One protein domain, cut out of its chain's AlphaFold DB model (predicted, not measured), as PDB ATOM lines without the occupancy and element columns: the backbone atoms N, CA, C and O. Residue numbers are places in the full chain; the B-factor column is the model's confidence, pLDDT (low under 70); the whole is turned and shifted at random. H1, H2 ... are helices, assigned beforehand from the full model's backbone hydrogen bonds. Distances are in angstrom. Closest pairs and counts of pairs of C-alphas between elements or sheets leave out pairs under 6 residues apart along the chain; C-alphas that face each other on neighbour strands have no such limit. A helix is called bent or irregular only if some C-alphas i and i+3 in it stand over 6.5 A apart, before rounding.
ATOM      1  N   SER A  55     128.100 173.548 170.429       89.31
ATOM      2  CA  SER A  55     129.572 173.534 170.398       89.31
ATOM      3  C   SER A  55     130.150 174.609 169.471       89.31
ATOM      4  O   SER A  55     131.100 175.298 169.839       89.31
ATOM      5  N   VAL A  56     129.518 174.833 168.316       88.88
ATOM      6  CA  VAL A  56     129.935 175.844 167.336       88.88
ATOM      7  C   VAL A  56     129.829 177.259 167.910       88.88
ATOM      8  O   VAL A  56     130.734 178.069 167.725       88.88
ATOM      9  N   VAL A  57     128.763 177.577 168.651       90.75
ATOM     10  CA  VAL A  57     128.576 178.911 169.255       90.75
ATOM     11  C   VAL A  57     129.620 179.166 170.337       90.75
ATOM     12  O   VAL A  57     130.262 180.221 170.346       90.75
ATOM     13  N   VAL A  58     129.846 178.182 171.212       90.44
ATOM     14  CA  VAL A  58     130.890 178.250 172.247       90.44
ATOM     15  C   VAL A  58     132.274 178.389 171.610       90.44
ATOM     16  O   VAL A  58     133.103 179.171 172.080       90.44
ATOM     17  N   MET A  59     132.519 177.697 170.499       90.62
ATOM     18  CA  MET A  59     133.772 177.813 169.768       90.62
ATOM     19  C   MET A  59     133.979 179.193 169.161       90.62
ATOM     20  O   MET A  59     135.064 179.751 169.306       90.62
ATOM     21  N   ILE A  60     132.963 179.761 168.508       91.38
ATOM     22  CA  ILE A  60     133.039 181.117 167.952       91.38
ATOM     23  C   ILE A  60     133.370 182.118 169.069       91.38
ATOM     24  O   ILE A  60     134.240 182.972 168.888       91.38
ATOM     25  N   ALA A  61     132.758 181.976 170.251       92.06
ATOM     26  CA  ALA A  61     133.108 182.786 171.416       92.06
ATOM     27  C   ALA A  61     134.584 182.608 171.827       92.06
ATOM     28  O   ALA A  61     135.289 183.595 172.049       92.06
ATOM     29  N   GLY A  62     135.085 181.371 171.855       92.38
ATOM     30  CA  GLY A  62     136.503 181.076 172.086       92.38
ATOM     31  C   GLY A  62     137.429 181.690 171.030       92.38
ATOM     32  O   GLY A  62     138.453 182.279 171.376       92.38
ATOM     33  N   LEU A  63     137.050 181.635 169.751       91.88
ATOM     34  CA  LEU A  63     137.796 182.236 168.646       91.88
ATOM     35  C   LEU A  63     137.886 183.757 168.792       91.88
ATOM     36  O   LEU A  63     138.941 184.327 168.516       91.88
ATOM     37  N   PHE A  64     136.836 184.420 169.284       92.31
ATOM     38  CA  PHE A  64     136.899 185.847 169.602       92.31
ATOM     39  C   PHE A  64     137.912 186.148 170.714       92.31
ATOM     40  O   PHE A  64     138.683 187.104 170.592       92.31
ATOM     41  N   VAL A  65     137.966 185.324 171.766       94.75
ATOM     42  CA  VAL A  65     138.950 185.472 172.853       94.75
ATOM     43  C   VAL A  65     140.377 185.249 172.342       94.75
ATOM     44  O   VAL A  65     141.258 186.076 172.588       94.75
ATOM     45  N   VAL A  66     140.609 184.172 171.586       92.88
ATOM     46  CA  VAL A  66     141.916 183.861 170.982       92.88
ATOM     47  C   VAL A  66     142.336 184.957 170.003       92.88
ATOM     48  O   VAL A  66     143.463 185.446 170.077       92.88
ATOM     49  N   GLY A  67     141.424 185.402 169.138       91.50
ATOM     50  CA  GLY A  67     141.647 186.502 168.204       91.50
ATOM     51  C   GLY A  67     142.074 187.778 168.929       91.50
ATOM     52  O   GLY A  67     143.096 188.371 168.581       91.50
ATOM     53  N   ALA A  68     141.373 188.158 170.001       93.81
ATOM     54  CA  ALA A  68     141.757 189.298 170.833       93.81
ATOM     55  C   ALA A  68     143.151 189.125 171.470       93.81
ATOM     56  O   ALA A  68     143.924 190.085 171.528       93.81
ATOM     57  N   GLY A  69     143.505 187.910 171.901       95.12
ATOM     58  CA  GLY A  69     144.845 187.574 172.391       95.12
ATOM     59  C   GLY A  69     145.933 187.746 171.325       95.12
ATOM     60  O   GLY A  69     146.981 188.338 171.597       95.12
ATOM     61  N   ILE A  70     145.674 187.309 170.090       94.88
ATOM     62  CA  ILE A  70     146.587 187.463 168.944       94.88
ATOM     63  C   ILE A  70     146.830 188.947 168.624       94.88
ATOM     64  O   ILE A  70     147.971 189.350 168.379       94.88
ATOM     65  N   PHE A  71     145.786 189.780 168.664       92.94
ATOM     66  CA  PHE A  71     145.934 191.226 168.476       92.94
ATOM     67  C   PHE A  71     146.709 191.884 169.626       92.94
ATOM     68  O   PHE A  71     147.597 192.697 169.372       92.94
ATOM     69  N   ARG A  72     146.433 191.509 170.883       95.50
ATOM     70  CA  ARG A  72     147.116 192.072 172.065       95.50
ATOM     71  C   ARG A  72     148.595 191.704 172.159       95.50
ATOM     72  O   ARG A  72     149.386 192.508 172.637       95.50
ATOM     73  N   THR A  73     148.964 190.504 171.725       95.12
ATOM     74  CA  THR A  73     150.355 190.014 171.731       95.12
ATOM     75  C   THR A  73     151.190 190.556 170.570       95.12
ATOM     76  O   THR A  73     152.401 190.358 170.545       95.12
ATOM     77  N   GLY A  74     150.567 191.225 169.595       92.38
ATOM     78  CA  GLY A  74     151.247 191.708 168.394       92.38
ATOM     79  C   GLY A  74     151.579 190.606 167.381       92.38
ATOM     80  O   GLY A  74     152.181 190.898 166.346       92.38
ATOM     81  N   LEU A  75     151.145 189.362 167.622       93.19
ATOM     82  CA  LEU A  75     151.320 188.243 166.690       93.19
ATOM     83  C   LEU A  75     150.680 188.538 165.327       93.19
ATOM     84  O   LEU A  75     151.272 188.223 164.295       93.19
ATOM     85  N   ALA A  76     149.524 189.214 165.311       92.19
ATOM     86  CA  ALA A  76     148.894 189.689 164.076       92.19
ATOM     87  C   ALA A  76     149.833 190.597 163.261       92.19
ATOM     88  O   ALA A  76     149.987 190.417 162.052       92.19
ATOM     89  N   SER A  77     150.507 191.539 163.925       93.38
ATOM     90  CA  SER A  77     151.444 192.471 163.289       93.38
ATOM     91  C   SER A  77     152.686 191.755 162.757       93.38
ATOM     92  O   SER A  77     153.133 192.043 161.646       93.38
ATOM     93  N   MET A  78     153.215 190.781 163.505       94.31
ATOM     94  CA  MET A  78     154.338 189.951 163.051       94.31
ATOM     95  C   MET A  78     153.966 189.137 161.805       94.31
ATOM     96  O   MET A  78     154.714 189.134 160.825       94.31
ATOM     97  N   ALA A  79     152.795 188.496 161.809       91.75
ATOM     98  CA  ALA A  79     152.294 187.738 160.666       91.75
ATOM     99  C   ALA A  79     152.107 188.636 159.431       91.75
ATOM    100  O   ALA A  79     152.579 188.296 158.345       91.75
ATOM    101  N   ALA A  80     151.512 189.821 159.599       90.56
ATOM    102  CA  ALA A  80     151.351 190.790 158.517       90.56
ATOM    103  C   ALA A  80     152.701 191.196 157.895       90.56
ATOM    104  O   ALA A  80     152.845 191.200 156.671       90.56
ATOM    105  N   GLN A  81     153.726 191.465 158.713       91.75
ATOM    106  CA  GLN A  81     155.065 191.797 158.214       91.75
ATOM    107  C   GLN A  81     155.725 190.642 157.446       91.75
ATOM    108  O   GLN A  81     156.409 190.889 156.448       91.75
ATOM    109  N   LEU A  82     155.526 189.392 157.875       90.25
ATOM    110  CA  LEU A  82     156.022 188.216 157.152       90.25
ATOM    111  C   LEU A  82     155.374 188.098 155.768       90.25
ATOM    112  O   LEU A  82     156.080 187.875 154.783       90.25
ATOM    113  N   ILE A  83     154.062 188.326 155.675       89.69
ATOM    114  CA  ILE A  83     153.315 188.293 154.408       89.69
ATOM    115  C   ILE A  83     153.812 189.392 153.457       89.69
ATOM    116  O   ILE A  83     154.080 189.121 152.284       89.69
ATOM    117  N   VAL A  84     154.017 190.612 153.965       91.12
ATOM    118  CA  VAL A  84     154.554 191.741 153.182       91.12
ATOM    119  C   VAL A  84     155.964 191.441 152.664       91.12
ATOM    120  O   VAL A  84     156.253 191.677 151.487       91.12
ATOM    121  N   LYS A  85     156.841 190.868 153.501       88.81
ATOM    122  CA  LYS A  85     158.191 190.447 153.078       88.81
ATOM    123  C   LYS A  85     158.137 189.391 151.971       88.81
ATOM    124  O   LYS A  85     158.915 189.472 151.019       88.81
ATOM    125  N   LEU A  86     157.207 188.439 152.059       85.19
ATOM    126  CA  LEU A  86     157.028 187.383 151.057       85.19
ATOM    127  C   LEU A  86     156.548 187.931 149.700       85.19
ATOM    128  O   LEU A  86     156.917 187.408 148.648       85.19
ATOM    129  N   ALA A  87     155.773 189.019 149.713       86.38
ATOM    130  CA  ALA A  87     155.249 189.659 148.508       86.38
ATOM    131  C   ALA A  87     156.297 190.451 147.698       86.38
ATOM    132  O   ALA A  87     156.064 190.746 146.524       86.38
ATOM    133  N   ARG A  88     157.461 190.770 148.291       82.06
ATOM    134  CA  ARG A  88     158.603 191.457 147.643       82.06
ATOM    135  C   ARG A  88     158.209 192.720 146.848       82.06
ATOM    136  O   ARG A  88     158.752 192.963 145.777       82.06
ATOM    137  N   GLY A  89     157.261 193.506 147.365       80.81
ATOM    138  CA  GLY A  89     156.857 194.799 146.792       80.81
ATOM    139  C   GLY A  89     155.827 194.750 145.655       80.81
ATOM    140  O   GLY A  89     155.482 195.798 145.125       80.81
ATOM    141  N   SER A  90     155.313 193.573 145.279       89.94
ATOM    142  CA  SER A  90     154.229 193.455 144.291       89.94
ATOM    143  C   SER A  90     152.867 193.335 144.979       89.94
ATOM    144  O   SER A  90     152.635 192.384 145.726       89.94
ATOM    145  N   GLU A  91     151.948 194.257 144.681       88.38
ATOM    146  CA  GLU A  91     150.571 194.237 145.204       88.38
ATOM    147  C   GLU A  91     149.818 192.962 144.809       88.38
ATOM    148  O   GLU A  91     149.212 192.310 145.657       88.38
ATOM    149  N   ALA A  92     149.925 192.542 143.544       89.38
ATOM    150  CA  ALA A  92     149.283 191.322 143.058       89.38
ATOM    151  C   ALA A  92     149.767 190.079 143.819       89.38
ATOM    152  O   ALA A  92     148.975 189.206 144.174       89.38
ATOM    153  N   ARG A  93     151.070 190.010 144.124       88.12
ATOM    154  CA  ARG A  93     151.651 188.889 144.874       88.12
ATOM    155  C   ARG A  93     151.273 188.928 146.358       88.12
ATOM    156  O   ARG A  93     151.145 187.865 146.955       88.12
ATOM    157  N   LEU A  94     151.065 190.118 146.928       92.12
ATOM    158  CA  LEU A  94     150.575 190.304 148.297       92.12
ATOM    159  C   LEU A  94     149.120 189.861 148.446       92.12
ATOM    160  O   LEU A  94     148.797 189.119 149.368       92.12
ATOM    161  N   LEU A  95     148.250 190.282 147.525       92.19
ATOM    162  CA  LEU A  95     146.856 189.844 147.513       92.19
ATOM    163  C   LEU A  95     146.777 188.329 147.329       92.19
ATOM    164  O   LEU A  95     146.081 187.659 148.084       92.19
ATOM    165  N   PHE A  96     147.544 187.772 146.389       93.06
ATOM    166  CA  PHE A  96     147.558 186.333 146.143       93.06
ATOM    167  C   PHE A  96     148.074 185.525 147.345       93.06
ATOM    168  O   PHE A  96     147.472 184.515 147.706       93.06
ATOM    169  N   SER A  97     149.150 185.969 148.006       89.75
ATOM    170  CA  SER A  97     149.663 185.293 149.205       89.75
ATOM    171  C   SER A  97     148.684 185.384 150.378       89.75
ATOM    172  O   SER A  97     148.463 184.381 151.055       89.75
ATOM    173  N   LEU A  98     148.041 186.540 150.576       91.88
ATOM    174  CA  LEU A  98     146.973 186.713 151.560       91.88
ATOM    175  C   LEU A  98     145.799 185.767 151.268       91.88
ATOM    176  O   LEU A  98     145.342 185.075 152.173       91.88
ATOM    177  N   MET A  99     145.345 185.697 150.012       92.75
ATOM    178  CA  MET A  99     144.249 184.810 149.612       92.75
ATOM    179  C   MET A  99     144.585 183.344 149.883       92.75
ATOM    180  O   MET A  99     143.761 182.645 150.463       92.75
ATOM    181  N   ILE A 100     145.796 182.888 149.540       92.81
ATOM    182  CA  ILE A 100     146.241 181.519 149.844       92.81
ATOM    183  C   ILE A 100     146.218 181.262 151.351       92.81
ATOM    184  O   ILE A 100     145.691 180.241 151.787       92.81
ATOM    185  N   ILE A 101     146.756 182.180 152.154       91.50
ATOM    186  CA  ILE A 101     146.802 182.017 153.611       91.50
ATOM    187  C   ILE A 101     145.390 181.928 154.191       91.50
ATOM    188  O   ILE A 101     145.127 181.041 154.997       91.50
ATOM    189  N   VAL A 102     144.470 182.794 153.761       92.12
ATOM    190  CA  VAL A 102     143.072 182.771 154.217       92.12
ATOM    191  C   VAL A 102     142.378 181.477 153.787       92.12
ATOM    192  O   VAL A 102     141.731 180.838 154.613       92.12
ATOM    193  N   VAL A 103     142.554 181.048 152.534       93.38
ATOM    194  CA  VAL A 103     141.967 179.804 152.008       93.38
ATOM    195  C   VAL A 103     142.495 178.568 152.730       93.38
ATOM    196  O   VAL A 103     141.752 177.611 152.882       93.38
ATOM    197  N   VAL A 104     143.745 178.562 153.191       90.69
ATOM    198  CA  VAL A 104     144.295 177.431 153.955       90.69
ATOM    199  C   VAL A 104     143.878 177.499 155.425       90.69
ATOM    200  O   VAL A 104     143.511 176.483 156.008       90.69
ATOM    201  N   LEU A 105     143.914 178.684 156.037       88.81
ATOM    202  CA  LEU A 105     143.714 178.841 157.476       88.81
ATOM    203  C   LEU A 105     142.237 178.757 157.881       88.81
ATOM    204  O   LEU A 105     141.913 178.115 158.877       88.81
ATOM    205  N   VAL A 106     141.334 179.386 157.123       88.25
ATOM    206  CA  VAL A 106     139.905 179.455 157.480       88.25
ATOM    207  C   VAL A 106     139.247 178.067 157.528       88.25
ATOM    208  O   VAL A 106     138.580 177.784 158.521       88.25
ATOM    209  N   PRO A 107     139.451 177.155 156.559       87.75
ATOM    210  CA  PRO A 107     138.887 175.810 156.633       87.75
ATOM    211  C   PRO A 107     139.436 174.984 157.791       87.75
ATOM    212  O   PRO A 107     138.698 174.185 158.347       87.75
ATOM    213  N   VAL A 108     140.701 175.179 158.182       83.62
ATOM    214  CA  VAL A 108     141.277 174.495 159.352       83.62
ATOM    215  C   VAL A 108     140.560 174.932 160.626       83.62
ATOM    216  O   VAL A 108     140.208 174.090 161.444       83.62
ATOM    217  N   VAL A 109     140.286 176.232 160.763       80.94
ATOM    218  CA  VAL A 109     139.523 176.771 161.899       80.94
ATOM    219  C   VAL A 109     138.083 176.252 161.893       80.94
ATOM    220  O   VAL A 109     137.579 175.866 162.941       80.94
ATOM    221  N   ILE A 110     137.432 176.197 160.727       80.19
ATOM    222  CA  ILE A 110     136.053 175.698 160.603       80.19
ATOM    223  C   ILE A 110     135.982 174.184 160.830       80.19
ATOM    224  O   ILE A 110     135.049 173.718 161.458       80.19
ATOM    225  N   SER A 111     136.956 173.406 160.358       78.12
ATOM    226  CA  SER A 111     136.977 171.947 160.530       78.12
ATOM    227  C   SER A 111     137.229 171.511 161.974       78.12
ATOM    228  O   SER A 111     137.006 170.345 162.295       78.12
ATOM    229  N   MET A 112     137.752 172.402 162.820       66.50
ATOM    230  CA  MET A 112     137.854 172.170 164.259       66.50
ATOM    231  C   MET A 112     136.516 172.407 164.977       66.50
ATOM    232  O   MET A 112     136.384 171.906 166.091       66.50
ATOM    233  N   ALA A 113     135.574 173.134 164.353       63.91
ATOM    234  CA  ALA A 113     134.254 173.512 164.875       63.91
ATOM    235  C   ALA A 113     133.186 172.437 164.724       63.91
ATOM    236  O   ALA A 113     132.400 172.286 165.693       63.91
TER     237      ALA A 113
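This is residues 55 to 113 of the 113 residues of the protein "Di/tricarboxylate transporter" of Texcoconibacillus texcoconensis (UniProt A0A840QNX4). Three helices form the sides of a flat, open triangle with an empty middle: H1 and H2 meet at one corner, H2 and H3 at the next, and the start of H1 comes near the end of H3. The 59 printed residues, with H1, H2 and H3 in that order and no named strand, are all helix in class. The whole is loose, with a radius of gyration of the C-alphas of 13.7 A and spans of 41 by 24 by 11 A.

H1, residues 55 to 72, and H2, residues 75 to 87, are close but not clearly touching, Ile 70 and Ala 76 having the closest C-alphas, 5.8 A apart; their lines are about perpendicular at 77 degrees. H2, with residues 83 to 87 alone, touches residues 93 to 98 of H3, residues 91 to 111; the closest C-alphas are those of Ala 87 and Leu 94, 4.7 A apart. These two run opposite ways at a steep tilt of 45 degrees. H1 and H3 are near each other, with 6 pairs of C-alphas within 10 A. Every O i to N i+4 pair is within hydrogen-bond range in H1 and H2, and 15 of 17 in H3.

H1 begins at C-alpha 55 (129.572, 173.534, 170.398) and is 25.6 A long; H2 is 18.7 A. H3, 30.3 A, ends at C-alpha 111 (136.977, 171.947, 160.530); it is neither bent nor irregular, but only just: C-alphas 104 and 107 are 6.2 A apart.

The C-alphas of Ser 55 and Gly 89 are the two farthest apart, 41.9 A. The printed part has no cut, and both links are tight. Residues 112 to 113 are under 70 in pLDDT.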